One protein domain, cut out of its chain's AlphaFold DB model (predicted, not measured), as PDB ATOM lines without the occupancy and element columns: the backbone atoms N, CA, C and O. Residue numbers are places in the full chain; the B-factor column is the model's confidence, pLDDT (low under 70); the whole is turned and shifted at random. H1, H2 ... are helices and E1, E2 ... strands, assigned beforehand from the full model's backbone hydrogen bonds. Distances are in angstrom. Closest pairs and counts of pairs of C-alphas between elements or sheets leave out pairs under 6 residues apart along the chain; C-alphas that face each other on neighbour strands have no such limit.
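This is residues 22 to 141 of the 141 residues of an uncharacterized protein of Geobacillus thermodenitrificans (strain NG80-2) (UniProt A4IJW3). What would one see first? A strongly twisted sheet of six strands makes the body, with H2 packed on one face of it, over E2, and the short H1 beside H2 at one end; at the other end residues 62 to 72, in the long link from E1 to H3, stick out. What is it made of? The 120 printed residues include three named helices and six named strands, along the chain H1 H2 E1 H3 E2 E3 E4 E5 E6, in the mixed class; the sheet runs E4 E3 E2 E1 E6 E5, all antiparallel. How large is it? It is compact, with a radius of gyration of the C-alphas of 15.3 A and spans of 47 by 33 by 25 A.

How do the strands pair? E2, residues 94 to 100, E3, residues 103 to 109, and E4, residues 113 to 118, form a meander, each strand the antiparallel neighbour of the one before, with N 96 and O 107 at 2.8 A and N 106 and O 117 at 2.8 A. E1, residues 50 to 58, pairs with E2 through N 52 and O 97, 2.8 A, and with E6, residues 133 to 140, through N 57 and O 134, 2.8 A. E5, residues 127 to 130, is an edge strand and forms a hairpin with E6, N 135 and O 128 being 2.8 A apart. Where are the helices? H2, residues 34 to 45, is on the sheet in two layers, a helix on one face, at a height of 8.9 A over the sheet; it lies over E2, along the strands at 22 degrees on the local plane. H1, residues 26 to 29, touches H2, the closest C-alphas being those of Tyr 29 and Lys 37, 5.4 A. H3, residues 82 to 86, is not on the sheet and is apart from H2. Are the helix backbones complete? In H2 every O i to N i+4 pair is within hydrogen-bond range, in H3 0 of 1 but 2 of 2 O i to N i+3 pairs, and H1 is too short for an O i to N i+4 pair.

Which elements are long? E1 measures 25.1 A from first to last C-alpha, E6 20.3 A and H2 16.5 A. Where are the anchor points? H1 begins at C-alpha 26, (-28.694, 32.008, -30.023), and E6 ends at C-alpha 140, (-43.146, 23.060, -17.319).

How far does it reach? The two C-alphas farthest apart are those of Lys 31 and Asp 68, 47.9 A, and the printed part has no cut. Which link is long, and where is confidence low? The link from E1 to H3 is long, with 23 residues. The pLDDT is under 70 at residues 59 to 91 and at residue 132.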
ATOM      1  N   GLU A  22     -24.654  19.767 -30.193       83.81
ATOM      2  CA  GLU A  22     -24.902  20.497 -31.433       83.81
ATOM      3  C   GLU A  22     -24.639  21.993 -31.224       83.81
ATOM      4  O   GLU A  22     -25.167  22.576 -30.266       83.81
ATOM      5  N   PRO A  23     -23.822  22.633 -32.080       86.31
ATOM      6  CA  PRO A  23     -23.670  24.079 -32.063       86.31
ATOM      7  C   PRO A  23     -24.943  24.748 -32.590       86.31
ATOM      8  O   PRO A  23     -25.645  24.203 -33.440       86.31
ATOM      9  N   TYR A  24     -25.239  25.951 -32.110       85.81
ATOM     10  CA  TYR A  24     -26.345  26.753 -32.625       85.81
ATOM     11  C   TYR A  24     -26.075  28.246 -32.429       85.81
ATOM     12  O   TYR A  24     -25.235  28.646 -31.624       85.81
ATOM     13  N   ASN A  25     -26.821  29.090 -33.138       88.81
ATOM     14  CA  ASN A  25     -26.725  30.533 -32.982       88.81
ATOM     15  C   ASN A  25     -27.904  31.076 -32.164       88.81
ATOM     16  O   ASN A  25     -29.022  31.212 -32.660       88.81
ATOM     17  N   LEU A  26     -27.659  31.455 -30.906       88.06
ATOM     18  CA  LEU A  26     -28.694  32.008 -30.023       88.06
ATOM     19  C   LEU A  26     -29.363  33.280 -30.580       88.06
ATOM     20  O   LEU A  26     -30.496  33.598 -30.208       88.06
ATOM     21  N   SER A  27     -28.692  34.019 -31.466       89.25
ATOM     22  CA  SER A  27     -29.242  35.241 -32.065       89.25
ATOM     23  C   SER A  27     -30.404  34.970 -33.023       89.25
ATOM     24  O   SER A  27     -31.276  35.828 -33.152       89.25
ATOM     25  N   GLU A  28     -30.467  33.777 -33.618       91.81
ATOM     26  CA  GLU A  28     -31.540  33.363 -34.536       91.81
ATOM     27  C   GLU A  28     -32.882  33.184 -33.812       91.81
ATOM     28  O   GLU A  28     -33.946  33.367 -34.394       91.81
ATOM     29  N   TYR A  29     -32.853  32.974 -32.493       90.12
ATOM     30  CA  TYR A  29     -34.043  32.772 -31.661       90.12
ATOM     31  C   TYR A  29     -34.712  34.087 -31.211       90.12
ATOM     32  O   TYR A  29     -35.416  34.150 -30.192       90.12
ATOM     33  N   GLY A  30     -34.519  35.156 -31.989       87.75
ATOM     34  CA  GLY A  30     -35.198  36.446 -31.873       87.75
ATOM     35  C   GLY A  30     -34.628  37.391 -30.810       87.75
ATOM     36  O   GLY A  30     -33.547  37.194 -30.255       87.75
ATOM     37  N   LYS A  31     -35.371  38.467 -30.515       86.38
ATOM     38  CA  LYS A  31     -35.035  39.461 -29.475       86.38
ATOM     39  C   LYS A  31     -35.541  39.015 -28.089       86.38
ATOM     40  O   LYS A  31     -36.430  38.164 -27.992       86.38
ATOM     41  N   GLY A  32     -34.978  39.599 -27.027       86.62
ATOM     42  CA  GLY A  32     -35.366  39.363 -25.628       86.62
ATOM     43  C   GLY A  32     -34.241  38.805 -24.751       86.62
ATOM     44  O   GLY A  32     -33.098  38.676 -25.194       86.62
ATOM     45  N   LEU A  33     -34.580  38.472 -23.500       86.81
ATOM     46  CA  LEU A  33     -33.646  37.898 -22.527       86.81
ATOM     47  C   LEU A  33     -33.085  36.558 -23.026       86.81
ATOM     48  O   LEU A  33     -33.823  35.745 -23.589       86.81
ATOM     49  N   LYS A  34     -31.799  36.289 -22.754       86.56
ATOM     50  CA  LYS A  34     -31.138  35.017 -23.116       86.56
ATOM     51  C   LYS A  34     -31.919  33.799 -22.616       86.56
ATOM     52  O   LYS A  34     -32.033  32.798 -23.313       86.56
ATOM     53  N   SER A  35     -32.514  33.911 -21.432       84.62
ATOM     54  CA  SER A  35     -33.422  32.924 -20.850       84.62
ATOM     55  C   SER A  35     -34.571  32.536 -21.781       84.62
ATOM     56  O   SER A  35     -34.772  31.359 -22.072       84.62
ATOM     57  N   SER A  36     -35.313  33.528 -22.264       88.88
ATOM     58  CA  SER A  36     -36.447  33.328 -23.163       88.88
ATOM     59  C   SER A  36     -36.003  32.761 -24.508       88.88
ATOM     60  O   SER A  36     -36.689  31.900 -25.050       88.88
ATOM     61  N   LYS A  37     -34.844  33.189 -25.023       92.25
ATOM     62  CA  LYS A  37     -34.271  32.627 -26.252       92.25
ATOM     63  C   LYS A  37     -33.942  31.140 -26.093       92.25
ATOM     64  O   LYS A  37     -34.384  30.341 -26.904       92.25
ATOM     65  N   LYS A  38     -33.291  30.737 -24.996       90.75
ATOM     66  CA  LYS A  38     -32.982  29.321 -24.702       90.75
ATOM     67  C   LYS A  38     -34.229  28.455 -24.523       90.75
ATOM     68  O   LYS A  38     -34.209  27.287 -24.895       90.75
ATOM     69  N   ASN A  39     -35.319  29.022 -24.002       91.81
ATOM     70  CA  ASN A  39     -36.608  28.327 -23.968       91.81
ATOM     71  C   ASN A  39     -37.167  28.080 -25.382       91.81
ATOM     72  O   ASN A  39     -37.842  27.083 -25.600       91.81
ATOM     73  N   ARG A  40     -36.903  28.971 -26.346       93.38
ATOM     74  CA  ARG A  40     -37.287  28.748 -27.748       93.38
ATOM     75  C   ARG A  40     -36.416  27.669 -28.389       93.38
ATOM     76  O   ARG A  40     -36.976  26.778 -29.005       93.38
ATOM     77  N   VAL A  41     -35.101  27.695 -28.148       94.12
ATOM     78  CA  VAL A  41     -34.149  26.668 -28.627       94.12
ATOM     79  C   VAL A  41     -34.599  25.267 -28.230       94.12
ATOM     80  O   VAL A  41     -34.691  24.380 -29.071       94.12
ATOM     81  N   ILE A  42     -34.930  25.057 -26.951       94.56
ATOM     82  CA  ILE A  42     -35.320  23.723 -26.482       94.56
ATOM     83  C   ILE A  42     -36.673  23.269 -27.049       94.56
ATOM     84  O   ILE A  42     -36.825  22.095 -27.372       94.56
ATOM     85  N   ARG A  43     -37.639  24.185 -27.211       94.62
ATOM     86  CA  ARG A  43     -38.944  23.872 -27.815       94.62
ATOM     87  C   ARG A  43     -38.836  23.566 -29.309       94.62
ATOM     88  O   ARG A  43     -39.583  22.726 -29.793       94.62
ATOM     89  N   ASP A  44     -37.927  24.238 -30.009       94.31
ATOM     90  CA  ASP A  44     -37.654  23.994 -31.426       94.31
ATOM     91  C   ASP A  44     -36.964  22.639 -31.636       94.31
ATOM     92  O   ASP A  44     -37.386  21.853 -32.478       94.31
ATOM     93  N   LYS A  45     -35.982  22.302 -30.786       93.25
ATOM     94  CA  LYS A  45     -35.300  20.998 -30.828       93.25
ATOM     95  C   LYS A  45     -36.208  19.828 -30.436       93.25
ATOM     96  O   LYS A  45     -36.115  18.741 -31.005       93.25
ATOM     97  N   PHE A  46     -37.081  20.029 -29.451       93.50
ATOM     98  CA  PHE A  46     -37.994  19.002 -28.950       93.50
ATOM     99  C   PHE A  46     -39.455  19.431 -29.123       93.50
ATOM    100  O   PHE A  46     -40.150  19.680 -28.133       93.50
ATOM    101  N   PRO A  47     -39.950  19.495 -30.373       92.25
ATOM    102  CA  PRO A  47     -41.339  19.838 -30.615       92.25
ATOM    103  C   PRO A  47     -42.238  18.756 -30.008       92.25
ATOM    104  O   PRO A  47     -41.933  17.562 -30.092       92.25
ATOM    105  N   ASN A  48     -43.344  19.185 -29.397       91.56
ATOM    106  CA  ASN A  48     -44.343  18.328 -28.743       91.56
ATOM    107  C   ASN A  48     -43.826  17.479 -27.564       91.56
ATOM    108  O   ASN A  48     -44.507  16.549 -27.142       91.56
ATOM    109  N   ALA A  49     -42.649  17.787 -27.015       94.81
ATOM    110  CA  ALA A  49     -42.141  17.133 -25.814       94.81
ATOM    111  C   ALA A  49     -42.637  17.821 -24.534       94.81
ATOM    112  O   ALA A  49     -42.944  19.016 -24.527       94.81
ATOM    113  N   GLU A  50     -42.651  17.096 -23.415       95.75
ATOM    114  CA  GLU A  50     -42.782  17.745 -22.114       95.75
ATOM    115  C   GLU A  50     -41.427  18.272 -21.656       95.75
ATOM    116  O   GLU A  50     -40.482  17.505 -21.489       95.75
ATOM    117  N   ILE A  51     -41.322  19.581 -21.424       96.56
ATOM    118  CA  ILE A  51     -40.051  20.218 -21.081       96.56
ATOM    119  C   ILE A  51     -40.170  20.874 -19.710       96.56
ATOM    120  O   ILE A  51     -40.964  21.789 -19.500       96.56
ATOM    121  N   TYR A  52     -39.338  20.444 -18.766       95.31
ATOM    122  CA  TYR A  52     -39.246  21.035 -17.436       95.31
ATOM    123  C   TYR A  52     -37.963  21.842 -17.314       95.31
ATOM    124  O   TYR A  52     -36.871  21.320 -17.521       95.31
ATOM    125  N   SER A  53     -38.079  23.106 -16.911       93.31
ATOM    126  CA  SER A  53     -36.912  23.890 -16.502       93.31
ATOM    127  C   SER A  53     -36.370  23.379 -15.170       93.31
ATOM    128  O   SER A  53     -37.130  23.075 -14.242       93.31
ATOM    129  N   LEU A  54     -35.046  23.312 -15.063       89.69
ATOM    130  CA  LEU A  54     -34.351  22.859 -13.868       89.69
ATOM    131  C   LEU A  54     -33.535  23.997 -13.264       89.69
ATOM    132  O   LEU A  54     -32.797  24.703 -13.952       89.69
ATOM    133  N   LEU A  55     -33.637  24.140 -11.947       85.62
ATOM    134  CA  LEU A  55     -32.712  24.947 -11.165       85.62
ATOM    135  C   LEU A  55     -31.616  24.035 -10.627       85.62
ATOM    136  O   LEU A  55     -31.927  23.028  -9.992       85.62
ATOM    137  N   ALA A  56     -30.364  24.393 -10.890       84.00
ATOM    138  CA  ALA A  56     -29.191  23.644 -10.471       84.00
ATOM    139  C   ALA A  56     -28.502  24.320  -9.277       84.00
ATOM    140  O   ALA A  56     -28.287  25.530  -9.276       84.00
ATOM    141  N   TYR A  57     -28.118  23.522  -8.287       76.88
ATOM    142  CA  TYR A  57     -27.326  23.933  -7.134       76.88
ATOM    143  C   TYR A  57     -26.097  23.036  -7.038       76.88
ATOM    144  O   TYR A  57     -26.228  21.810  -7.035       76.88
ATOM    145  N   GLN A  58     -24.909  23.625  -6.931       72.69
ATOM    146  CA  GLN A  58     -23.703  22.846  -6.675       72.69
ATOM    147  C   GLN A  58     -23.721  22.357  -5.223       72.69
ATOM    148  O   GLN A  58     -23.971  23.140  -4.303       72.69
ATOM    149  N   LYS A  59     -23.452  21.069  -4.999       67.75
ATOM    150  CA  LYS A  59     -23.185  20.553  -3.654       67.75
ATOM    151  C   LYS A  59     -21.884  21.210  -3.173       67.75
ATOM    152  O   LYS A  59     -20.851  21.064  -3.824       67.75
ATOM    153  N   LEU A  60     -21.928  21.976  -2.082       58.22
ATOM    154  CA  LEU A  60     -20.719  22.546  -1.482       58.22
ATOM    155  C   LEU A  60     -19.859  21.386  -0.964       58.22
ATOM    156  O   LEU A  60     -20.230  20.723  -0.005       58.22
ATOM    157  N   THR A  61     -18.724  21.125  -1.612       57.56
ATOM    158  CA  THR A  61     -17.809  20.018  -1.274       57.56
ATOM    159  C   THR A  61     -16.848  20.343  -0.128       57.56
ATOM    160  O   THR A  61     -15.985  19.535   0.206       57.56
ATOM    161  N   LYS A  62     -16.964  21.517   0.501       47.16
ATOM    162  CA  LYS A  62     -16.084  21.911   1.603       47.16
ATOM    163  C   LYS A  62     -16.708  21.540   2.949       47.16
ATOM    164  O   LYS A  62     -17.321  22.388   3.584       47.16
ATOM    165  N   GLY A  63     -16.492  20.295   3.379       47.06
ATOM    166  CA  GLY A  63     -16.209  20.064   4.799       47.06
ATOM    167  C   GLY A  63     -17.004  19.036   5.598       47.06
ATOM    168  O   GLY A  63     -16.679  18.912   6.769       47.06
ATOM    169  N   GLU A  64     -17.970  18.276   5.073       39.00
ATOM    170  CA  GLU A  64     -18.686  17.305   5.921       39.00
ATOM    171  C   GLU A  64     -19.022  16.008   5.185       39.00
ATOM    172  O   GLU A  64     -19.724  16.014   4.180       39.00
ATOM    173  N   LYS A  65     -18.467  14.919   5.731       39.59
ATOM    174  CA  LYS A  65     -18.959  13.536   5.746       39.59
ATOM    175  C   LYS A  65     -19.729  13.089   4.506       39.59
ATOM    176  O   LYS A  65     -20.875  13.460   4.289       39.59
ATOM    177  N   ILE A  66     -19.103  12.163   3.786       40.62
ATOM    178  CA  ILE A  66     -19.762  11.134   2.985       40.62
ATOM    179  C   ILE A  66     -20.900  10.574   3.851       40.62
ATOM    180  O   ILE A  66     -20.660   9.831   4.801       40.62
ATOM    181  N   VAL A  67     -22.119  11.059   3.627       40.88
ATOM    182  CA  VAL A  67     -23.292  10.549   4.324       40.88
ATOM    183  C   VAL A  67     -23.687   9.302   3.554       40.88
ATOM    184  O   VAL A  67     -24.261   9.395   2.469       40.88
ATOM    185  N   ASP A  68     -23.322   8.153   4.116       38.28
ATOM    186  CA  ASP A  68     -23.961   6.863   3.869       38.28
ATOM    187  C   ASP A  68     -25.478   7.032   4.029       38.28
ATOM    188  O   ASP A  68     -26.004   7.014   5.138       38.28
ATOM    189  N   ASN A  69     -26.161   7.341   2.927       35.62
ATOM    190  CA  ASN A  69     -27.563   7.034   2.622       35.62
ATOM    191  C   ASN A  69     -28.028   7.889   1.440       35.62
ATOM    192  O   ASN A  69     -28.715   8.901   1.595       35.62
ATOM    193  N   ALA A  70     -27.698   7.452   0.229       42.19
ATOM    194  CA  ALA A  70     -28.405   7.885  -0.969       42.19
ATOM    195  C   ALA A  70     -28.467   6.727  -1.969       42.19
ATOM    196  O   ALA A  70     -27.698   6.661  -2.918       42.19
ATOM    197  N   LEU A  71     -29.368   5.783  -1.680       35.38
ATOM    198  CA  LEU A  71     -30.167   5.025  -2.651       35.38
ATOM    199  C   LEU A  71     -29.528   4.810  -4.042       35.38
ATOM    200  O   LEU A  71     -29.721   5.610  -4.952       35.38
ATOM    201  N   GLY A  72     -28.856   3.669  -4.216       33.69
ATOM    202  CA  GLY A  72     -29.030   2.807  -5.395       33.69
ATOM    203  C   GLY A  72     -28.688   3.336  -6.796       33.69
ATOM    204  O   GLY A  72     -29.161   2.737  -7.753       33.69
ATOM    205  N   PHE A  73     -27.888   4.398  -6.951       36.72
ATOM    206  CA  PHE A  73     -27.418   4.882  -8.267       36.72
ATOM    207  C   PHE A  73     -25.896   5.078  -8.349       36.72
ATOM    208  O   PHE A  73     -25.402   5.943  -9.066       36.72
ATOM    209  N   PHE A  74     -25.146   4.246  -7.632       33.81
ATOM    210  CA  PHE A  74     -23.724   4.022  -7.891       33.81
ATOM    211  C   PHE A  74     -23.571   2.636  -8.520       33.81
ATOM    212  O   PHE A  74     -23.087   1.705  -7.889       33.81
ATOM    213  N   THR A  75     -24.075   2.467  -9.742       38.28
ATOM    214  CA  THR A  75     -23.543   1.418 -10.614       38.28
ATOM    215  C   THR A  75     -22.205   1.923 -11.141       38.28
ATOM    216  O   THR A  75     -22.119   3.098 -11.497       38.28
ATOM    217  N   ASP A  76     -21.213   1.038 -11.167       36.81
ATOM    218  CA  ASP A  76     -19.795   1.144 -11.568       36.81
ATOM    219  C   ASP A  76     -19.474   1.808 -12.929       36.81
ATOM    220  O   ASP A  76     -18.387   1.635 -13.473       36.81
ATOM    221  N   ALA A  77     -20.377   2.598 -13.503       42.00
ATOM    222  CA  ALA A  77     -20.066   3.409 -14.664       42.00
ATOM    223  C   ALA A  77     -19.158   4.572 -14.231       42.00
ATOM    224  O   ALA A  77     -19.480   5.285 -13.266       42.00
ATOM    225  N   PRO A  78     -18.047   4.821 -14.943       36.22
ATOM    226  CA  PRO A  78     -17.254   6.005 -14.727       36.22
ATOM    227  C   PRO A  78     -18.137   7.161 -15.184       36.22
ATOM    228  O   PRO A  78     -18.178   7.501 -16.360       36.22
ATOM    229  N   PHE A  79     -18.860   7.802 -14.266       40.78
ATOM    230  CA  PHE A  79     -19.429   9.125 -14.516       40.78
ATOM    231  C   PHE A  79     -18.261  10.124 -14.572       40.78
ATOM    232  O   PHE A  79     -18.087  10.994 -13.715       40.78
ATOM    233  N   GLY A  80     -17.404   9.930 -15.574       41.09
ATOM    234  CA  GLY A  80     -16.254  10.718 -15.929       41.09
ATOM    235  C   GLY A  80     -16.764  12.059 -16.391       41.09
ATOM    236  O   GLY A  80     -17.137  12.249 -17.537       41.09
ATOM    237  N   MET A  81     -16.800  13.013 -15.472       50.06
ATOM    238  CA  MET A  81     -17.066  14.394 -15.831       50.06
ATOM    239  C   MET A  81     -16.016  15.374 -15.274       50.06
ATOM    240  O   MET A  81     -16.387  16.367 -14.644       50.06
ATOM    241  N   PRO A  82     -14.704  15.177 -15.553       41.03
ATOM    242  CA  PRO A  82     -13.722  16.262 -15.470       41.03
ATOM    243  C   PRO A  82     -14.092  17.434 -16.394       41.03
ATOM    244  O   PRO A  82     -13.989  18.596 -16.001       41.03
ATOM    245  N   GLU A  83     -14.595  17.151 -17.600       44.56
ATOM    246  CA  GLU A  83     -14.912  18.189 -18.587       44.56
ATOM    247  C   GLU A  83     -16.102  19.050 -18.172       44.56
ATOM    248  O   GLU A  83     -16.068  20.270 -18.323       44.56
ATOM    249  N   PHE A  84     -17.122  18.462 -17.546       44.12
ATOM    250  CA  PHE A  84     -18.252  19.231 -17.032       44.12
ATOM    251  C   PHE A  84     -17.821  20.250 -15.984       44.12
ATOM    252  O   PHE A  84     -18.407  21.326 -15.964       44.12
ATOM    253  N   LEU A  85     -16.806  19.964 -15.156       39.53
ATOM    254  CA  LEU A  85     -16.348  20.875 -14.103       39.53
ATOM    255  C   LEU A  85     -15.721  22.161 -14.660       39.53
ATOM    256  O   LEU A  85     -15.997  23.248 -14.144       39.53
ATOM    257  N   ASN A  86     -14.960  22.064 -15.752       44.00
ATOM    258  CA  ASN A  86     -14.266  23.212 -16.342       44.00
ATOM    259  C   ASN A  86     -15.202  24.197 -17.059       44.00
ATOM    260  O   ASN A  86     -14.908  25.390 -17.113       44.00
ATOM    261  N   TYR A  87     -16.378  23.759 -17.520       44.69
ATOM    262  CA  TYR A  87     -17.353  24.652 -18.159       44.69
ATOM    263  C   TYR A  87     -18.264  25.401 -17.160       44.69
ATOM    264  O   TYR A  87     -19.139  26.146 -17.596       44.69
ATOM    265  N   LEU A  88     -18.166  25.182 -15.840       46.72
ATOM    266  CA  LEU A  88     -19.172  25.644 -14.851       46.72
ATOM    267  C   LEU A  88     -19.009  27.090 -14.368       46.72
ATOM    268  O   LEU A  88     -19.876  27.584 -13.647       46.72
ATOM    269  N   LYS A  89     -17.975  27.812 -14.809       43.16
ATOM    270  CA  LYS A  89     -17.918  29.272 -14.662       43.16
ATOM    271  C   LYS A  89     -18.664  29.938 -15.817       43.16
ATOM    272  O   LYS A  89     -18.030  30.476 -16.709       43.16
ATOM    273  N   ASN A  90     -19.995  29.883 -15.835       43.94
ATOM    274  CA  ASN A  90     -20.777  30.824 -16.641       43.94
ATOM    275  C   ASN A  90     -22.225  30.901 -16.146       43.94
ATOM    276  O   ASN A  90     -22.943  29.902 -16.131       43.94
ATOM    277  N   ASN A  91     -22.670  32.116 -15.808       55.44
ATOM    278  CA  ASN A  91     -24.062  32.468 -15.485       55.44
ATOM    279  C   ASN A  91     -25.043  32.228 -16.657       55.44
ATOM    280  O   ASN A  91     -26.245  32.447 -16.528       55.44
ATOM    281  N   ASP A  92     -24.542  31.758 -17.800       70.19
ATOM    282  CA  ASP A  92     -25.266  31.579 -19.051       70.19
ATOM    283  C   ASP A  92     -25.666  30.116 -19.316       70.19
ATOM    284  O   ASP A  92     -25.833  29.718 -20.466       70.19
ATOM    285  N   LYS A  93     -25.857  29.269 -18.301       80.12
ATOM    286  CA  LYS A  93     -26.363  27.899 -18.516       80.12
ATOM    287  C   LYS A  93     -27.825  27.755 -18.130       80.12
ATOM    288  O   LYS A  93     -28.281  28.322 -17.137       80.12
ATOM    289  N   ARG A  94     -28.564  26.961 -18.904       88.75
ATOM    290  CA  ARG A  94     -29.898  26.480 -18.534       88.75
ATOM    291  C   ARG A  94     -29.994  24.977 -18.701       88.75
ATOM    292  O   ARG A  94     -29.465  24.427 -19.660       88.75
ATOM    293  N   PHE A  95     -30.688  24.354 -17.763       90.88
ATOM    294  CA  PHE A  95     -30.860  22.913 -17.690       90.88
ATOM    295  C   PHE A  95     -32.334  22.574 -17.854       90.88
ATOM    296  O   PHE A  95     -33.198  23.254 -17.286       90.88
ATOM    297  N   TYR A  96     -32.608  21.515 -18.602       94.25
ATOM    298  CA  TYR A  96     -33.954  21.032 -18.853       94.25
ATOM    299  C   TYR A  96     -34.020  19.522 -18.689       94.25
ATOM    300  O   TYR A  96     -33.060  18.806 -18.974       94.25
ATOM    301  N   LEU A  97     -35.180  19.055 -18.245       94.75
ATOM    302  CA  LEU A  97     -35.567  17.660 -18.332       94.75
ATOM    303  C   LEU A  97     -36.638  17.555 -19.407       94.75
ATOM    304  O   LEU A  97     -37.675  18.212 -19.296       94.75
ATOM    305  N   VAL A  98     -36.365  16.774 -20.441       95.62
ATOM    306  CA  VAL A  98     -37.259  16.601 -21.582       95.62
ATOM    307  C   VAL A  98     -37.803  15.186 -21.566       95.62
ATOM    308  O   VAL A  98     -37.035  14.237 -21.451       95.62
ATOM    309  N   GLU A  99     -39.113  15.041 -21.702       94.19
ATOM    310  CA  GLU A  99     -39.776  13.760 -21.907       94.19
ATOM    311  C   GLU A  99     -40.389  13.731 -23.304       94.19
ATOM    312  O   GLU A  99     -41.222  14.573 -23.652       94.19
ATOM    313  N   LYS A 100     -39.932  12.784 -24.121       92.62
ATOM    314  CA  LYS A 100     -40.358  12.629 -25.509       92.62
ATOM    315  C   LYS A 100     -40.358  11.150 -25.873       92.62
ATOM    316  O   LYS A 100     -39.381  10.456 -25.607       92.62
ATOM    317  N   ASP A 101     -41.455  10.677 -26.461       90.38
ATOM    318  CA  ASP A 101     -41.605   9.302 -26.958       90.38
ATOM    319  C   ASP A 101     -41.277   8.225 -25.899       90.38
ATOM    320  O   ASP A 101     -40.613   7.228 -26.173       90.38
ATOM    321  N   GLY A 102     -41.691   8.460 -24.648       87.50
ATOM    322  CA  GLY A 102     -41.435   7.557 -23.515       87.50
ATOM    323  C   GLY A 102     -39.989   7.549 -23.003       87.50
ATOM    324  O   GLY A 102     -39.696   6.867 -22.022       87.50
ATOM    325  N   LYS A 103     -39.093   8.327 -23.620       89.44
ATOM    326  CA  LYS A 103     -37.702   8.513 -23.199       89.44
ATOM    327  C   LYS A 103     -37.535   9.835 -22.466       89.44
ATOM    328  O   LYS A 103     -38.254  10.805 -22.718       89.44
ATOM    329  N   GLN A 104     -36.546   9.880 -21.579       88.81
ATOM    330  CA  GLN A 104     -36.200  11.090 -20.850       88.81
ATOM    331  C   GLN A 104     -34.781  11.540 -21.187       88.81
ATOM    332  O   GLN A 104     -33.861  10.729 -21.261       88.81
ATOM    333  N   PHE A 105     -34.610  12.845 -21.374       90.56
ATOM    334  CA  PHE A 105     -33.343  13.465 -21.725       90.56
ATOM    335  C   PHE A 105     -33.000  14.573 -20.737       90.56
ATOM    336  O   PHE A 105     -33.843  15.402 -20.383       90.56
ATOM    337  N   PHE A 106     -31.737  14.619 -20.332       90.56
ATOM    338  CA  PHE A 106     -31.153  15.762 -19.655       90.56
ATOM    339  C   PHE A 106     -30.506  16.667 -20.699       90.56
ATOM    340  O   PHE A 106     -29.631  16.234 -21.451       90.56
ATOM    341  N   VAL A 107     -30.953  17.920 -20.767       91.69
ATOM    342  CA  VAL A 107     -30.504  18.860 -21.795       91.69
ATOM    343  C   VAL A 107     -29.869  20.087 -21.164       91.69
ATOM    344  O   VAL A 107     -30.480  20.765 -20.335       91.69
ATOM    345  N   THR A 108     -28.652  20.401 -21.598       89.94
ATOM    346  CA  THR A 108     -27.933  21.618 -21.219       89.94
ATOM    347  C   THR A 108     -27.898  22.568 -22.405       89.94
ATOM    348  O   THR A 108     -27.470  22.201 -23.493       89.94
ATOM    349  N   VAL A 109     -28.328  23.809 -22.190       90.50
ATOM    350  CA  VAL A 109     -28.309  24.866 -23.205       90.50
ATOM    351  C   VAL A 109     -27.393  25.992 -22.739       90.50
ATOM    352  O   VAL A 109     -27.663  26.652 -21.727       90.50
ATOM    353  N   THR A 110     -26.310  26.211 -23.482       88.56
ATOM    354  CA  THR A 110     -25.387  27.348 -23.323       88.56
ATOM    355  C   THR A 110     -25.688  28.406 -24.379       88.56
ATOM    356  O   THR A 110     -26.738  28.330 -25.003       88.56
ATOM    357  N   ASP A 111     -24.854  29.429 -24.559       87.00
ATOM    358  CA  ASP A 111     -25.046  30.412 -25.640       87.00
ATOM    359  C   ASP A 111     -24.626  29.877 -27.021       87.00
ATOM    360  O   ASP A 111     -25.054  30.425 -28.033       87.00
ATOM    361  N   GLU A 112     -23.827  28.808 -27.048       83.50
ATOM    362  CA  GLU A 112     -23.142  28.323 -28.254       83.50
ATOM    363  C   GLU A 112     -23.553  26.901 -28.641       83.50
ATOM    364  O   GLU A 112     -23.503  26.539 -29.813       83.50
ATOM    365  N   PHE A 113     -23.952  26.077 -27.669       84.69
ATOM    366  CA  PHE A 113     -24.282  24.678 -27.911       84.69
ATOM    367  C   PHE A 113     -25.474  24.198 -27.085       84.69
ATOM    368  O   PHE A 113     -25.761  24.683 -25.982       84.69
ATOM    369  N   ILE A 114     -26.157  23.202 -27.638       89.06
ATOM    370  CA  ILE A 114     -27.154  22.395 -26.955       89.06
ATOM    371  C   ILE A 114     -26.619  20.973 -26.822       89.06
ATOM    372  O   ILE A 114     -26.273  20.322 -27.803       89.06
ATOM    373  N   GLU A 115     -26.543  20.499 -25.589       87.44
ATOM    374  CA  GLU A 115     -26.081  19.156 -25.259       87.44
ATOM    375  C   GLU A 115     -27.264  18.339 -24.759       87.44
ATOM    376  O   GLU A 115     -27.975  18.763 -23.851       87.44
ATOM    377  N   THR A 116     -27.516  17.196 -25.381       87.00
ATOM    378  CA  THR A 116     -28.620  16.291 -25.076       87.00
ATOM    379  C   THR A 116     -28.057  14.952 -24.665       87.00
ATOM    380  O   THR A 116     -27.315  14.339 -25.420       87.00
ATOM    381  N   ARG A 117     -28.456  14.494 -23.486       84.44
ATOM    382  CA  ARG A 117     -28.079  13.195 -22.949       84.44
ATOM    383  C   ARG A 117     -29.332  12.396 -22.655       84.44
ATOM    384  O   ARG A 117     -30.193  12.874 -21.913       84.44
ATOM    385  N   GLN A 118     -29.451  11.204 -23.225       84.06
ATOM    386  CA  GLN A 118     -30.522  10.288 -22.840       84.06
ATOM    387  C   GLN A 118     -30.256   9.756 -21.428       84.06
ATOM    388  O   GLN A 118     -29.137   9.378 -21.099       84.06
ATOM    389  N   LEU A 119     -31.277   9.744 -20.574       81.56
ATOM    390  CA  LEU A 119     -31.170   9.187 -19.232       81.56
ATOM    391  C   LEU A 119     -31.468   7.687 -19.270       81.56
ATOM    392  O   LEU A 119     -32.493   7.274 -19.810       81.56
ATOM    393  N   ALA A 120     -30.596   6.888 -18.652       77.44
ATOM    394  CA  ALA A 120     -30.816   5.450 -18.491       77.44
ATOM    395  C   ALA A 120     -32.025   5.150 -17.590       77.44
ATOM    396  O   ALA A 120     -32.747   4.182 -17.808       77.44
ATOM    397  N   ASN A 121     -32.264   6.008 -16.593       76.81
ATOM    398  CA  ASN A 121     -33.348   5.865 -15.630       76.81
ATOM    399  C   ASN A 121     -34.239   7.102 -15.629       76.81
ATOM    400  O   ASN A 121     -33.760   8.238 -15.664       76.81
ATOM    401  N   ARG A 122     -35.551   6.871 -15.559       83.00
ATOM    402  CA  ARG A 122     -36.557   7.930 -15.511       83.00
ATOM    403  C   ARG A 122     -36.522   8.653 -14.161       83.00
ATOM    404  O   ARG A 122     -36.484   8.038 -13.101       83.00
ATOM    405  N   ILE A 123     -36.580   9.979 -14.211       85.31
ATOM    406  CA  ILE A 123     -36.615  10.884 -13.064       85.31
ATOM    407  C   ILE A 123     -38.026  11.445 -12.898       85.31
ATOM    408  O   ILE A 123     -38.414  12.449 -13.515       85.31
ATOM    409  N   ASP A 124     -38.782  10.844 -11.987       85.19
ATOM    410  CA  ASP A 124     -40.131  11.301 -11.642       85.19
ATOM    411  C   ASP A 124     -40.120  12.356 -10.529       85.19
ATOM    412  O   ASP A 124     -40.959  13.260 -10.493       85.19
ATOM    413  N   SER A 125     -39.102  12.332  -9.667       85.12
ATOM    414  CA  SER A 125     -39.002  13.222  -8.514       85.12
ATOM    415  C   SER A 125     -38.888  14.707  -8.899       85.12
ATOM    416  O   SER A 125     -38.321  15.108  -9.919       85.12
ATOM    417  N   LYS A 126     -39.420  15.578  -8.032       88.06
ATOM    418  CA  LYS A 126     -39.305  17.043  -8.184       88.06
ATOM    419  C   LYS A 126     -37.872  17.544  -7.982       88.06
ATOM    420  O   LYS A 126     -37.520  18.616  -8.477       88.06
ATOM    421  N   LYS A 127     -37.076  16.803  -7.212       87.06
ATOM    422  CA  LYS A 127     -35.672  17.080  -6.913       87.06
ATOM    423  C   LYS A 127     -34.863  15.813  -7.144       87.06
ATOM    424  O   LYS A 127     -35.295  14.744  -6.723       87.06
ATOM    425  N   PHE A 128     -33.710  15.951  -7.771       82.81
ATOM    426  CA  PHE A 128     -32.826  14.839  -8.096       82.81
ATOM    427  C   PHE A 128     -31.385  15.327  -8.170       82.81
ATOM    428  O   PHE A 128     -31.122  16.528  -8.089       82.81
ATOM    429  N   GLU A 129     -30.452  14.398  -8.306       80.31
ATOM    430  CA  GLU A 129     -29.027  14.695  -8.304       80.31
ATOM    431  C   GLU A 129     -28.366  14.042  -9.509       80.31
ATOM    432  O   GLU A 129     -28.715  12.925  -9.874       80.31
ATOM    433  N   ILE A 130     -27.428  14.756 -10.127       73.81
ATOM    434  CA  ILE A 130     -26.553  14.212 -11.169       73.81
ATOM    435  C   ILE A 130     -25.140  14.673 -10.816       73.81
ATOM    436  O   ILE A 130     -24.858  15.877 -10.768       73.81
ATOM    437  N   GLY A 131     -24.268  13.721 -10.476       72.00
ATOM    438  CA  GLY A 131     -22.932  13.989  -9.941       72.00
ATOM    439  C   GLY A 131     -22.946  14.934  -8.727       72.00
ATOM    440  O   GLY A 131     -23.677  14.739  -7.747       72.00
ATOM    441  N   ASN A 132     -22.157  16.010  -8.810       69.00
ATOM    442  CA  ASN A 132     -22.017  17.021  -7.753       69.00
ATOM    443  C   ASN A 132     -23.111  18.105  -7.755       69.00
ATOM    444  O   ASN A 132     -22.984  19.115  -7.060       69.00
ATOM    445  N   TRP A 133     -24.187  17.917  -8.519       75.44
ATOM    446  CA  TRP A 133     -25.250  18.905  -8.677       75.44
ATOM    447  C   TRP A 133     -26.590  18.380  -8.178       75.44
ATOM    448  O   TRP A 133     -26.954  17.226  -8.395       75.44
ATOM    449  N   LYS A 134     -27.335  19.260  -7.511       79.69
ATOM    450  CA  LYS A 134     -28.735  19.068  -7.132       79.69
ATOM    451  C   LYS A 134     -29.609  19.850  -8.097       79.69
ATOM    452  O   LYS A 134     -29.413  21.051  -8.271       79.69
ATOM    453  N   PHE A 135     -30.606  19.196  -8.668       84.56
ATOM    454  CA  PHE A 135     -31.567  19.797  -9.578       84.56
ATOM    455  C   PHE A 135     -32.957  19.827  -8.955       84.56
ATOM    456  O   PHE A 135     -33.357  18.922  -8.221       84.56
ATOM    457  N   LYS A 136     -33.718  20.877  -9.260       85.31
ATOM    458  CA  LYS A 136     -35.128  21.014  -8.888       85.31
ATOM    459  C   LYS A 136     -35.941  21.434 -10.106       85.31
ATOM    460  O   LYS A 136     -35.645  22.468 -10.700       85.31
ATOM    461  N   LYS A 137     -37.006  20.689 -10.419       91.19
ATOM    462  CA  LYS A 137     -38.010  21.085 -11.421       91.19
ATOM    463  C   LYS A 137     -38.693  22.375 -10.951       91.19
ATOM    464  O   LYS A 137     -39.286  22.401  -9.866       91.19
ATOM    465  N   THR A 138     -38.577  23.454 -11.725       85.38
ATOM    466  CA  THR A 138     -39.175  24.763 -11.394       85.38
ATOM    467  C   THR A 138     -40.522  24.980 -12.063       85.38
ATOM    468  O   THR A 138     -41.392  25.602 -11.462       85.38
ATOM    469  N   GLY A 139     -40.719  24.424 -13.256       87.75
ATOM    470  CA  GLY A 139     -41.980  24.481 -13.985       87.75
ATOM    471  C   GLY A 139     -41.867  23.841 -15.362       87.75
ATOM    472  O   GLY A 139     -40.760  23.705 -15.895       87.75
ATOM    473  N   LYS A 140     -43.018  23.449 -15.914       91.69
ATOM    474  CA  LYS A 140     -43.146  23.060 -17.319       91.69
ATOM    475  C   LYS A 140     -43.109  24.326 -18.174       91.69
ATOM    476  O   LYS A 140     -43.693  25.342 -17.789       91.69
ATOM    477  N   ILE A 141     -42.391  24.270 -19.285       88.44
ATOM    478  CA  ILE A 141     -42.328  25.332 -20.288       88.44
ATOM    479  C   ILE A 141     -42.806  24.802 -21.625       88.44
ATOM    480  O   ILE A 141     -42.866  23.579 -21.826       88.44
TER     481      ILE A 141